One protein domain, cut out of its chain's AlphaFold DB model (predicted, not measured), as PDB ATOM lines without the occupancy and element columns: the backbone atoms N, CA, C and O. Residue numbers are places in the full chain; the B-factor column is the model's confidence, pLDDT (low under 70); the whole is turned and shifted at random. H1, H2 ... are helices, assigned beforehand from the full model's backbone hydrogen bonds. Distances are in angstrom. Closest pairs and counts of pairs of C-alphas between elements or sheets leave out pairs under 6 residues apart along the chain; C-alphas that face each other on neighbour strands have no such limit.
ATOM      1  N   LEU A   2     122.764 106.548 116.152       49.25
ATOM      2  CA  LEU A   2     124.107 106.062 115.776       49.25
ATOM      3  C   LEU A   2     125.244 106.703 116.607       49.25
ATOM      4  O   LEU A   2     126.037 106.002 117.217       49.25
ATOM      5  N   GLU A   3     125.250 108.031 116.762       53.06
ATOM      6  CA  GLU A   3     126.300 108.771 117.497       53.06
ATOM      7  C   GLU A   3     126.437 108.360 118.983       53.06
ATOM      8  O   GLU A   3     127.543 108.284 119.525       53.06
ATOM      9  N   ALA A   4     125.319 108.034 119.640       53.06
ATOM     10  CA  ALA A   4     125.304 107.567 121.028       53.06
ATOM     11  C   ALA A   4     125.832 106.126 121.156       53.06
ATOM     12  O   ALA A   4     126.589 105.835 122.082       53.06
ATOM     13  N   LEU A   5     125.483 105.252 120.203       48.59
ATOM     14  CA  LEU A   5     126.030 103.897 120.083       48.59
ATOM     15  C   LEU A   5     127.540 103.947 119.828       48.59
ATOM     16  O   LEU A   5     128.315 103.357 120.569       48.59
ATOM     17  N   MET A   6     127.997 104.746 118.873       55.72
ATOM     18  CA  MET A   6     129.415 104.792 118.522       55.72
ATOM     19  C   MET A   6     130.285 105.384 119.645       55.72
ATOM     20  O   MET A   6     131.386 104.894 119.890       55.72
ATOM     21  N   THR A   7     129.781 106.375 120.394       54.84
ATOM     22  CA  THR A   7     130.489 106.925 121.570       54.84
ATOM     23  C   THR A   7     130.600 105.892 122.701       54.84
ATOM     24  O   THR A   7     131.626 105.825 123.376       54.84
ATOM     25  N   LYS A   8     129.567 105.059 122.904       49.50
ATOM     26  CA  LYS A   8     129.563 103.979 123.909       49.50
ATOM     27  C   LYS A   8     130.587 102.881 123.586       49.50
ATOM     28  O   LYS A   8     131.129 102.275 124.505       49.50
ATOM     29  N   HIS A   9     130.881 102.672 122.304       49.44
ATOM     30  CA  HIS A   9     131.815 101.660 121.799       49.44
ATOM     31  C   HIS A   9     133.218 102.219 121.481       49.44
ATOM     32  O   HIS A   9     133.964 101.647 120.694       49.44
ATOM     33  N   GLY A  10     133.606 103.338 122.105       50.78
ATOM     34  CA  GLY A  10     134.991 103.828 122.076       50.78
ATOM     35  C   GLY A  10     135.377 104.671 120.857       50.78
ATOM     36  O   GLY A  10     136.528 105.106 120.773       50.78
ATOM     37  N   ALA A  11     134.447 104.981 119.945       61.16
ATOM     38  CA  ALA A  11     134.708 105.990 118.924       61.16
ATOM     39  C   ALA A  11     134.856 107.360 119.600       61.16
ATOM     40  O   ALA A  11     134.002 107.795 120.380       61.16
ATOM     41  N   THR A  12     135.951 108.065 119.315       63.28
ATOM     42  CA  THR A  12     136.140 109.397 119.891       63.28
ATOM     43  C   THR A  12     135.073 110.347 119.340       63.28
ATOM     44  O   THR A  12     134.731 110.296 118.157       63.28
ATOM     45  N   ARG A  13     134.578 111.282 120.165       62.41
ATOM     46  CA  ARG A  13     133.667 112.354 119.702       62.41
ATOM     47  C   ARG A  13     134.226 113.114 118.492       62.41
ATOM     48  O   ARG A  13     133.464 113.624 117.680       62.41
ATOM     49  N   LYS A  14     135.558 113.169 118.366       67.19
ATOM     50  CA  LYS A  14     136.264 113.741 117.217       67.19
ATOM     51  C   LYS A  14     136.028 112.928 115.940       67.19
ATOM     52  O   LYS A  14     135.659 113.526 114.938       67.19
ATOM     53  N   ASN A  15     136.176 111.602 115.975       67.12
ATOM     54  CA  ASN A  15     135.940 110.747 114.804       67.12
ATOM     55  C   ASN A  15     134.489 110.859 114.331       67.12
ATOM     56  O   ASN A  15     134.246 111.030 113.144       67.12
ATOM     57  N   LEU A  16     133.539 110.865 115.268       66.25
ATOM     58  CA  LEU A  16     132.113 111.008 114.965       66.25
ATOM     59  C   LEU A  16     131.781 112.350 114.333       66.25
ATOM     60  O   LEU A  16     131.104 112.403 113.309       66.25
ATOM     61  N   ARG A  17     132.304 113.433 114.911       69.75
ATOM     62  CA  ARG A  17     132.147 114.776 114.360       69.75
ATOM     63  C   ARG A  17     132.749 114.876 112.962       69.75
ATOM     64  O   ARG A  17     132.088 115.389 112.071       69.75
ATOM     65  N   ASN A  18     133.962 114.366 112.765       71.44
ATOM     66  CA  ASN A  18     134.629 114.432 111.470       71.44
ATOM     67  C   ASN A  18     133.889 113.586 110.418       71.44
ATOM     68  O   ASN A  18     133.733 114.042 109.294       71.44
ATOM     69  N   CYS A  19     133.395 112.391 110.767       70.19
ATOM     70  CA  CYS A  19     132.627 111.550 109.839       70.19
ATOM     71  C   CYS A  19     131.283 112.185 109.492       70.19
ATOM     72  O   CYS A  19     130.875 112.174 108.334       70.19
ATOM     73  N   LYS A  20     130.610 112.791 110.480       68.94
ATOM     74  CA  LYS A  20     129.379 113.544 110.243       68.94
ATOM     75  C   LYS A  20     129.624 114.699 109.273       68.94
ATOM     76  O   LYS A  20     128.898 114.831 108.294       68.94
ATOM     77  N   SER A  21     130.668 115.488 109.512       72.44
ATOM     78  CA  SER A  21     131.011 116.608 108.640       72.44
ATOM     79  C   SER A  21     131.455 116.165 107.242       72.44
ATOM     80  O   SER A  21     131.122 116.837 106.273       72.44
ATOM     81  N   TYR A  22     132.100 115.003 107.112       77.12
ATOM     82  CA  TYR A  22     132.456 114.423 105.816       77.12
ATOM     83  C   TYR A  22     131.233 113.928 105.029       77.12
ATOM     84  O   TYR A  22     130.984 114.391 103.918       77.12
ATOM     85  N   PHE A  23     130.425 113.032 105.605       75.69
ATOM     86  CA  PHE A  23     129.321 112.401 104.875       75.69
ATOM     87  C   PHE A  23     128.092 113.301 104.705       75.69
ATOM     88  O   PHE A  23     127.450 113.248 103.657       75.69
ATOM     89  N   PHE A  24     127.753 114.122 105.705       74.31
ATOM     90  CA  PHE A  24     126.522 114.923 105.695       74.31
ATOM     91  C   PHE A  24     126.753 116.389 105.337       74.31
ATOM     92  O   PHE A  24     125.940 116.962 104.617       74.31
ATOM     93  N   ASP A  25     127.850 116.985 105.806       72.94
ATOM     94  CA  ASP A  25     128.129 118.406 105.560       72.94
ATOM     95  C   ASP A  25     129.053 118.615 104.342       72.94
ATOM     96  O   ASP A  25     129.336 119.757 103.978       72.94
ATOM     97  N   LYS A  26     129.519 117.521 103.710       68.75
ATOM     98  CA  LYS A  26     130.464 117.500 102.574       68.75
ATOM     99  C   LYS A  26     131.715 118.355 102.817       68.75
ATOM    100  O   LYS A  26     132.295 118.927 101.895       68.75
ATOM    101  N   VAL A  27     132.139 118.437 104.078       73.50
ATOM    102  CA  VAL A  27     133.362 119.119 104.495       73.50
ATOM    103  C   VAL A  27     134.502 118.113 104.466       73.50
ATOM    104  O   VAL A  27     134.453 117.093 105.154       73.50
ATOM    105  N   ASP A  28     135.561 118.418 103.721       67.06
ATOM    106  CA  ASP A  28     136.793 117.638 103.785       67.06
ATOM    107  C   ASP A  28     137.471 117.855 105.149       67.06
ATOM    108  O   ASP A  28     138.035 118.912 105.444       67.06
ATOM    109  N   CYS A  29     137.329 116.866 106.033       59.53
ATOM    110  CA  CYS A  29     137.780 116.929 107.423       59.53
ATOM    111  C   CYS A  29     139.139 116.236 107.645       59.53
ATOM    112  O   CYS A  29     139.503 115.970 108.797       59.53
ATOM    113  N   GLY A  30     139.884 115.958 106.567       59.78
ATOM    114  CA  GLY A  30     141.185 115.284 106.571       59.78
ATOM    115  C   GLY A  30     141.146 113.869 105.978       59.78
ATOM    116  O   GLY A  30     140.083 113.334 105.671       59.78
ATOM    117  N   ASN A  31     142.323 113.245 105.853       64.75
ATOM    118  CA  ASN A  31     142.487 111.926 105.232       64.75
ATOM    119  C   ASN A  31     141.882 110.807 106.098       64.75
ATOM    120  O   ASN A  31     142.542 110.282 106.996       64.75
ATOM    121  N   PHE A  32     140.636 110.430 105.818       70.56
ATOM    122  CA  PHE A  32     140.054 109.180 106.301       70.56
ATOM    123  C   PHE A  32     140.580 107.998 105.496       70.56
ATOM    124  O   PHE A  32     140.594 108.056 104.267       70.56
ATOM    125  N   SER A  33     140.937 106.908 106.177       78.12
ATOM    126  CA  SER A  33     141.155 105.634 105.488       78.12
ATOM    127  C   SER A  33     139.824 105.066 104.977       78.12
ATOM    128  O   SER A  33     138.763 105.371 105.532       78.12
ATOM    129  N   PHE A  34     139.849 104.181 103.976       83.88
ATOM    130  CA  PHE A  34     138.652 103.468 103.517       83.88
ATOM    131  C   PHE A  34     137.968 102.733 104.674       83.88
ATOM    132  O   PHE A  34     136.747 102.612 104.681       83.88
ATOM    133  N   LEU A  35     138.736 102.256 105.662       83.69
ATOM    134  CA  LEU A  35     138.198 101.536 106.808       83.69
ATOM    135  C   LEU A  35     137.401 102.473 107.716       83.69
ATOM    136  O   LEU A  35     136.326 102.095 108.173       83.69
ATOM    137  N   ASP A  36     137.887 103.697 107.934       80.12
ATOM    138  CA  ASP A  36     137.122 104.720 108.652       80.12
ATOM    139  C   ASP A  36     135.842 105.063 107.884       80.12
ATOM    140  O   ASP A  36     134.762 105.103 108.471       80.12
ATOM    141  N   LYS A  37     135.938 105.242 106.559       83.88
ATOM    142  CA  LYS A  37     134.771 105.505 105.704       83.88
ATOM    143  C   LYS A  37     133.751 104.366 105.768       83.88
ATOM    144  O   LYS A  37     132.565 104.630 105.913       83.88
ATOM    145  N   PHE A  38     134.209 103.117 105.711       88.25
ATOM    146  CA  PHE A  38     133.383 101.913 105.799       88.25
ATOM    147  C   PHE A  38     132.683 101.805 107.155       88.25
ATOM    148  O   PHE A  38     131.463 101.656 107.221       88.25
ATOM    149  N   LEU A  39     133.452 101.925 108.240       84.50
ATOM    150  CA  LEU A  39     132.945 101.823 109.605       84.50
ATOM    151  C   LEU A  39     131.980 102.947 109.947       84.50
ATOM    152  O   LEU A  39     131.069 102.731 110.723       84.50
ATOM    153  N   PHE A  40     132.178 104.151 109.427       80.12
ATOM    154  CA  PHE A  40     131.374 105.305 109.813       80.12
ATOM    155  C   PHE A  40     130.363 105.724 108.749       80.12
ATOM    156  O   PHE A  40     129.784 106.809 108.850       80.12
ATOM    157  N   TYR A  41     130.127 104.859 107.760       85.62
ATOM    158  CA  TYR A  41     129.165 105.130 106.708       85.62
ATOM    159  C   TYR A  41     127.742 105.250 107.290       85.62
ATOM    160  O   TYR A  41     127.331 104.391 108.075       85.62
ATOM    161  N   PRO A  42     126.971 106.296 106.929       79.88
ATOM    162  CA  PRO A  42     125.643 106.550 107.498       79.88
ATOM    163  C   PRO A  42     124.624 105.431 107.312       79.88
ATOM    164  O   PRO A  42     123.715 105.285 108.128       79.88
ATOM    165  N   GLU A  43     124.760 104.678 106.225       84.44
ATOM    166  CA  GLU A  43     123.853 103.606 105.845       84.44
ATOM    167  C   GLU A  43     124.633 102.288 105.792       84.44
ATOM    168  O   GLU A  43     125.027 101.857 104.712       84.44
ATOM    169  N   PRO A  44     124.920 101.654 106.942       85.31
ATOM    170  CA  PRO A  44     125.842 100.523 107.025       85.31
ATOM    171  C   PRO A  44     125.234  99.209 106.498       85.31
ATOM    172  O   PRO A  44     125.470  98.158 107.063       85.31
ATOM    173  N   THR A  45     124.427  99.251 105.440       90.44
ATOM    174  CA  THR A  45     123.879  98.080 104.738       90.44
ATOM    175  C   THR A  45     124.808  97.665 103.593       90.44
ATOM    176  O   THR A  45     125.686  98.432 103.202       90.44
ATOM    177  N   PHE A  46     124.612  96.488 102.987       92.69
ATOM    178  CA  PHE A  46     125.384  96.122 101.789       92.69
ATOM    179  C   PHE A  46     125.151  97.090 100.622       92.69
ATOM    180  O   PHE A  46     126.116  97.473  99.970       92.69
ATOM    181  N   ASP A  47     123.918  97.552 100.401       93.12
ATOM    182  CA  ASP A  47     123.610  98.539  99.355       93.12
ATOM    183  C   ASP A  47     124.230  99.910  99.654       93.12
ATOM    184  O   ASP A  47     124.669 100.626  98.751       93.12
ATOM    185  N   GLY A  48     124.262 100.305 100.930       91.50
ATOM    186  CA  GLY A  48     124.928 101.526 101.363       91.50
ATOM    187  C   GLY A  48     126.446 101.430 101.215       91.50
ATOM    188  O   GLY A  48     127.063 102.300 100.608       91.50
ATOM    189  N   TRP A  49     127.062 100.341 101.671       93.50
ATOM    190  CA  TRP A  49     128.493 100.117 101.473       93.50
ATOM    191  C   TRP A  49     128.872  99.944 100.003       93.50
ATOM    192  O   TRP A  49     129.947 100.388  99.613       93.50
ATOM    193  N   GLN A  50     128.012  99.363  99.165       94.06
ATOM    194  CA  GLN A  50     128.264  99.316  97.727       94.06
ATOM    195  C   GLN A  50     128.298 100.731  97.137       94.06
ATOM    196  O   GLN A  50     129.241 101.044  96.416       94.06
ATOM    197  N   ARG A  51     127.360 101.614  97.514       92.12
ATOM    198  CA  ARG A  51     127.411 103.042  97.140       92.12
ATOM    199  C   ARG A  51     128.676 103.730  97.639       92.12
ATOM    200  O   ARG A  51     129.298 104.464  96.884       92.12
ATOM    201  N   LEU A  52     129.100 103.459  98.874       90.56
ATOM    202  CA  LEU A  52     130.367 103.975  99.401       90.56
ATOM    203  C   LEU A  52     131.552 103.592  98.496       90.56
ATOM    204  O   LEU A  52     132.360 104.458  98.166       90.56
ATOM    205  N   PHE A  53     131.670 102.319  98.105       90.50
ATOM    206  CA  PHE A  53     132.755 101.862  97.230       90.50
ATOM    207  C   PHE A  53     132.645 102.397  95.801       90.50
ATOM    208  O   PHE A  53     133.671 102.617  95.163       90.50
ATOM    209  N   ASP A  54     131.427 102.612  95.309       89.25
ATOM    210  CA  ASP A  54     131.195 103.110  93.955       89.25
ATOM    211  C   ASP A  54     131.444 104.629  93.849       89.25
ATOM    212  O   ASP A  54     131.927 105.080  92.810       89.25
ATOM    213  N   GLU A  55     131.157 105.407  94.903       87.00
ATOM    214  CA  GLU A  55     131.090 106.879  94.840       87.00
ATOM    215  C   GLU A  55     132.130 107.623  95.698       87.00
ATOM    216  O   GLU A  55     132.526 108.728  95.340       87.00
ATOM    217  N   GLU A  56     132.566 107.067  96.834       82.56
ATOM    218  CA  GLU A  56     133.293 107.830  97.874       82.56
ATOM    219  C   GLU A  56     134.689 107.249  98.204       82.56
ATOM    220  O   GLU A  56     135.536 107.916  98.818       82.56
ATOM    221  N   VAL A  57     134.954 105.989  97.840       84.62
ATOM    222  CA  VAL A  57     136.270 105.344  97.992       84.62
ATOM    223  C   VAL A  57     137.061 105.503  96.698       84.62
ATOM    224  O   VAL A  57     136.973 104.692  95.785       84.62
ATOM    225  N   GLU A  58     137.857 106.567  96.640       79.50
ATOM    226  CA  GLU A  58     138.728 106.864  95.495       79.50
ATOM    227  C   GLU A  58     140.075 106.122  95.554       79.50
ATOM    228  O   GLU A  58     140.754 105.967  94.539       79.50
ATOM    229  N   GLU A  59     140.488 105.666  96.742       80.44
ATOM    230  CA  GLU A  59     141.740 104.928  96.907       80.44
ATOM    231  C   GLU A  59     141.602 103.463  96.481       80.44
ATOM    232  O   GLU A  59     140.578 102.820  96.706       80.44
ATOM    233  N   THR A  60     142.665 102.907  95.897       86.25
ATOM    234  CA  THR A  60     142.693 101.486  95.543       86.25
ATOM    235  C   THR A  60     142.750 100.629  96.804       86.25
ATOM    236  O   THR A  60     143.756 100.589  97.514       86.25
ATOM    237  N   VAL A  61     141.681  99.882  97.050       87.69
ATOM    238  CA  VAL A  61     141.577  98.912  98.137       87.69
ATOM    239  C   VAL A  61     142.436  97.694  97.793       87.69
ATOM    240  O   VAL A  61     142.210  97.019  96.787       87.69
ATOM    241  N   THR A  62     143.441  97.410  98.622       91.38
ATOM    242  CA  THR A  62     144.379  96.297  98.397       91.38
ATOM    243  C   THR A  62     143.785  94.945  98.801       91.38
ATOM    244  O   THR A  62     142.820  94.873  99.564       91.38
ATOM    245  N   ASP A  63     144.411  93.843  98.386       91.81
ATOM    246  CA  ASP A  63     144.020  92.491  98.820       91.81
ATOM    247  C   ASP A  63     144.077  92.330 100.343       91.81
ATOM    248  O   ASP A  63     143.228  91.672 100.948       91.81
ATOM    249  N   GLN A  64     145.033  92.998 100.993       91.00
ATOM    250  CA  GLN A  64     145.119  93.023 102.447       91.00
ATOM    251  C   GLN A  64     143.929  93.764 103.070       91.00
ATOM    252  O   GLN A  64     143.444  93.359 104.126       91.00
ATOM    253  N   ASN A  65     143.416  94.814 102.422       91.25
ATOM    254  CA  ASN A  65     142.207  95.502 102.869       91.25
ATOM    255  C   ASN A  65     140.960  94.625 102.695       91.25
ATOM    256  O   ASN A  65     140.136  94.569 103.607       91.25
ATOM    257  N   VAL A  66     140.853  93.875 101.594       93.50
ATOM    258  CA  VAL A  66     139.773  92.891 101.399       93.50
ATOM    259  C   VAL A  66     139.829  91.799 102.467       93.50
ATOM    260  O   VAL A  66     138.814  91.485 103.088       93.50
ATOM    261  N   LYS A  67     141.026  91.287 102.773       94.50
ATOM    262  CA  LYS A  67     141.235  90.346 103.879       94.50
ATOM    263  C   LYS A  67     140.803  90.941 105.224       94.50
ATOM    264  O   LYS A  67     140.208  90.234 106.037       94.50
ATOM    265  N   THR A  68     141.067  92.224 105.473       93.06
ATOM    266  CA  THR A  68     140.582  92.926 106.673       93.06
ATOM    267  C   THR A  68     139.053  92.973 106.710       93.06
ATOM    268  O   THR A  68     138.478  92.598 107.728       93.06
ATOM    269  N   LEU A  69     138.383  93.330 105.608       94.50
ATOM    270  CA  LEU A  69     136.915  93.335 105.533       94.50
ATOM    271  C   LEU A  69     136.319  91.944 105.785       94.50
ATOM    272  O   LEU A  69     135.371  91.808 106.556       94.50
ATOM    273  N   ASN A  70     136.893  90.889 105.198       96.19
ATOM    274  CA  ASN A  70     136.430  89.525 105.454       96.19
ATOM    275  C   ASN A  70     136.606  89.135 106.927       96.19
ATOM    276  O   ASN A  70     135.696  88.558 107.513       96.19
ATOM    277  N   ASN A  71     137.726  89.500 107.560       94.00
ATOM    278  CA  ASN A  71     137.894  89.283 108.997       94.00
ATOM    279  C   ASN A  71     136.844  90.041 109.816       94.00
ATOM    280  O   ASN A  71     136.295  89.470 110.756       94.00
ATOM    281  N   MET A  72     136.519  91.287 109.454       93.38
ATOM    282  CA  MET A  72     135.473  92.056 110.134       93.38
ATOM    283  C   MET A  72     134.144  91.318 110.131       93.38
ATOM    284  O   MET A  72     133.606  91.041 111.207       93.38
ATOM    285  N   PHE A  73     133.672  90.922 108.949       95.75
ATOM    286  CA  PHE A  73     132.444  90.145 108.811       95.75
ATOM    287  C   PHE A  73     132.515  88.778 109.491       95.75
ATOM    288  O   PHE A  73     131.493  88.265 109.925       95.75
ATOM    289  N   CYS A  74     133.714  88.219 109.674       95.38
ATOM    290  CA  CYS A  74     133.959  86.987 110.421       95.38
ATOM    291  C   CYS A  74     134.033  87.208 111.952       95.38
ATOM    292  O   CYS A  74     134.715  86.480 112.676       95.38
ATOM    293  N   GLY A  75     133.344  88.229 112.469       89.81
ATOM    294  CA  GLY A  75     133.131  88.445 113.902       89.81
ATOM    295  C   GLY A  75     133.991  89.523 114.565       89.81
ATOM    296  O   GLY A  75     133.873  89.703 115.776       89.81
ATOM    297  N   GLN A  76     134.844  90.266 113.839       90.56
ATOM    298  CA  GLN A  76     135.516  91.440 114.433       90.56
ATOM    299  C   GLN A  76     134.621  92.682 114.497       90.56
ATOM    300  O   GLN A  76     134.945  93.603 115.239       90.56
ATOM    301  N   LEU A  77     133.472  92.693 113.810       90.19
ATOM    302  CA  LEU A  77     132.454  93.740 113.971       90.19
ATOM    303  C   LEU A  77     132.016  93.932 115.441       90.19
ATOM    304  O   LEU A  77     131.689  95.053 115.826       90.19
ATOM    305  N   ALA A  78     132.122  92.891 116.278       88.06
ATOM    306  CA  ALA A  78     131.900  92.949 117.728       88.06
ATOM    307  C   ALA A  78     132.777  93.962 118.484       88.06
ATOM    308  O   ALA A  78     132.411  94.396 119.575       88.06
ATOM    309  N   ASP A  79     133.956  94.296 117.949       84.75
ATOM    310  CA  ASP A  79     134.875  95.261 118.567       84.75
ATOM    311  C   ASP A  79     134.474  96.717 118.267       84.75
ATOM    312  O   ASP A  79     135.093  97.654 118.771       84.75
ATOM    313  N   TYR A  80     133.435  96.905 117.453       83.25
ATOM    314  CA  TYR A  80     132.896  98.198 117.063       83.25
ATOM    315  C   TYR A  80     131.484  98.364 117.646       83.25
ATOM    316  O   TYR A  80     131.176  97.858 118.724       83.25
ATOM    317  N   PHE A  81     130.625  99.129 116.974       76.69
ATOM    318  CA  PHE A  81     129.290  99.495 117.457       76.69
ATOM    319  C   PHE A  81     128.164  98.598 116.907       76.69
ATOM    320  O   PHE A  81     126.995  98.927 117.100       76.69
ATOM    321  N   PHE A  82     128.502  97.502 116.221       84.38
ATOM    322  CA  PHE A  82     127.532  96.575 115.632       84.38
ATOM    323  C   PHE A  82     126.984  95.624 116.690       84.38
ATOM    324  O   PHE A  82     127.753  94.934 117.368       84.38
ATOM    325  N   CYS A  83     125.658  95.573 116.816       87.75
ATOM    326  CA  CYS A  83     125.021  94.630 117.725       87.75
ATOM    327  C   CYS A  83     125.118  93.198 117.189       87.75
ATOM    328  O   CYS A  83     125.494  92.958 116.040       87.75
ATOM    329  N   ILE A  84     124.814  92.224 118.032       89.69
ATOM    330  CA  ILE A  84     124.938  90.815 117.675       89.69
ATOM    331  C   ILE A  84     124.032  90.404 116.503       89.69
ATOM    332  O   ILE A  84     124.431  89.563 115.701       89.69
ATOM    333  N   GLU A  85     122.860  91.025 116.357       91.44
ATOM    334  CA  GLU A  85     121.941  90.793 115.237       91.44
ATOM    335  C   GLU A  85     122.527  91.292 113.911       91.44
ATOM    336  O   GLU A  85     122.478  90.584 112.905       91.44
ATOM    337  N   ASP A  86     123.141  92.477 113.922       91.62
ATOM    338  CA  ASP A  86     123.852  93.024 112.766       91.62
ATOM    339  C   ASP A  86     125.004  92.104 112.359       91.62
ATOM    340  O   ASP A  86     125.196  91.785 111.185       91.62
ATOM    341  N   GLN A  87     125.772  91.641 113.344       93.62
ATOM    342  CA  GLN A  87     126.884  90.734 113.104       93.62
ATOM    343  C   GLN A  87     126.421  89.431 112.454       93.62
ATOM    344  O   GLN A  87     127.017  89.028 111.454       93.62
ATOM    345  N   ASP A  88     125.366  88.798 112.982       94.94
ATOM    346  CA  ASP A  88     124.778  87.578 112.413       94.94
ATOM    347  C   ASP A  88     124.329  87.794 110.963       94.94
ATOM    348  O   ASP A  88     124.677  87.008 110.077       94.94
ATOM    349  N   TYR A  89     123.634  88.903 110.699       94.81
ATOM    350  CA  TYR A  89     123.194  89.273 109.358       94.81
ATOM    351  C   TYR A  89     124.367  89.409 108.377       94.81
ATOM    352  O   TYR A  89     124.359  88.792 107.303       94.81
ATOM    353  N   TYR A  90     125.399  90.184 108.728       95.75
ATOM    354  CA  TYR A  90     126.529  90.391 107.823       95.75
ATOM    355  C   TYR A  90     127.371  89.128 107.641       95.75
ATOM    356  O   TYR A  90     127.860  88.879 106.535       95.75
ATOM    357  N   PHE A  91     127.514  88.317 108.692       97.56
ATOM    358  CA  PHE A  91     128.194  87.031 108.616       97.56
ATOM    359  C   PHE A  91     127.484  86.103 107.630       97.56
ATOM    360  O   PHE A  91     128.095  85.693 106.645       97.56
ATOM    361  N   LYS A  92     126.186  85.835 107.820       96.25
ATOM    362  CA  LYS A  92     125.411  84.935 106.946       96.25
ATOM    363  C   LYS A  92     125.345  85.424 105.510       96.25
ATOM    364  O   LYS A  92     125.449  84.634 104.572       96.25
ATOM    365  N   THR A  93     125.224  86.732 105.307       96.38
ATOM    366  CA  THR A  93     125.212  87.291 103.952       96.38
ATOM    367  C   THR A  93     126.566  87.100 103.263       96.38
ATOM    368  O   THR A  93     126.617  86.730 102.090       96.38
ATOM    369  N   THR A  94     127.667  87.265 103.997       97.31
ATOM    370  CA  THR A  94     129.024  87.123 103.454       97.31
ATOM    371  C   THR A  94     129.407  85.659 103.236       97.31
ATOM    372  O   THR A  94     129.797  85.279 102.134       97.31
ATOM    373  N   PHE A  95     129.269  84.830 104.267       97.69
ATOM    374  CA  PHE A  95     129.812  83.472 104.310       97.69
ATOM    375  C   PHE A  95     128.776  82.384 104.007       97.69
ATOM    376  O   PHE A  95     129.155  81.315 103.543       97.69
ATOM    377  N   GLY A  96     127.484  82.667 104.188       96.69
ATOM    378  CA  GLY A  96     126.396  81.694 104.064       96.69
ATOM    379  C   GLY A  96     126.053  80.995 105.381       96.69
ATOM    380  O   GLY A  96     126.669  81.243 106.413       96.69
TER     381      GLY A  96
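This is residues 2 to 96 of the 241 residues of an uncharacterized protein of Marinobacter algicola DG893 (UniProt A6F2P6). Seven short helices form three groups along the longest axis: H1 and H2, a helical hairpin, on one side, H5, H6 and H7 on the opposite side, and H3 and H4 between them, with H3 nearest the middle. The groups are loosely joined, with few contacts between helices of different groups. You have 95 printed residues, with seven named helices in the order H1 to H7 and no named strand; the class is all helix. The whole is compact, with a radius of gyration of the C-alphas of 13.2 A, and rounded, spanning 38 by 31 by 21 A.

Start with H1, residues 2 to 8, and H2, residues 13 to 23: this hairpin touches, closest at the C-alphas of Thr 7 and Arg 13, 6.6 A apart, with a shallow tilt of 21 degrees, opposite ways. Next find H3, residues 34 to 39, close to H2 but not clearly touching it; their closest C-alphas, Cys 19 and Lys 37, are 7.6 A apart, and the lines are only just about perpendicular at 72 degrees. H3 and H4, residues 46 to 55, form a second hairpin and only just touch, with 3 pairs of C-alphas within 8 A, the closest being Phe 38 and Trp 49 at 6.8 A; the tilt is a shallow 27 degrees, opposite ways. H5, residues 63 to 73, is near H3 but apart from H4. H5 touches H7, residues 84 to 95, at the C-alphas of Phe 73 and Phe 91, 5.3 A apart, with a steep tilt of 47 degrees, opposite ways. H6, residues 76 to 79, meets H5 only through their link; it only just touches H7, only at the corner and with residues 84 to 87 of H7 alone, closest at the C-alphas of Leu 77 and Gln 87, 6.4 A. Every O i to N i+4 pair is within hydrogen-bond range in H1, H2, H3, H4, H5 and H7; H6 is too short for one.

Find C-alpha 2 at (124.107, 106.062, 115.776), where H1 begins; it runs 10.0 A. H2 and H5 each run 15.5 A, H3 8.5 A, H4 14.0 A from C-alpha 46 at (125.384, 96.122, 101.789), and H6 5.7 A. H7, the longest, runs 16.0 A to C-alpha 95 at (129.812, 83.472, 104.310).

The C-alphas farthest apart, Val 27 and Gly 96, are 38.1 A apart. The printed part has no cut, and no link is long. Mean pLDDT of the printed part is 81.0; look for values under 70 at residues 2 to 17, 20, 26 and 28 to 31.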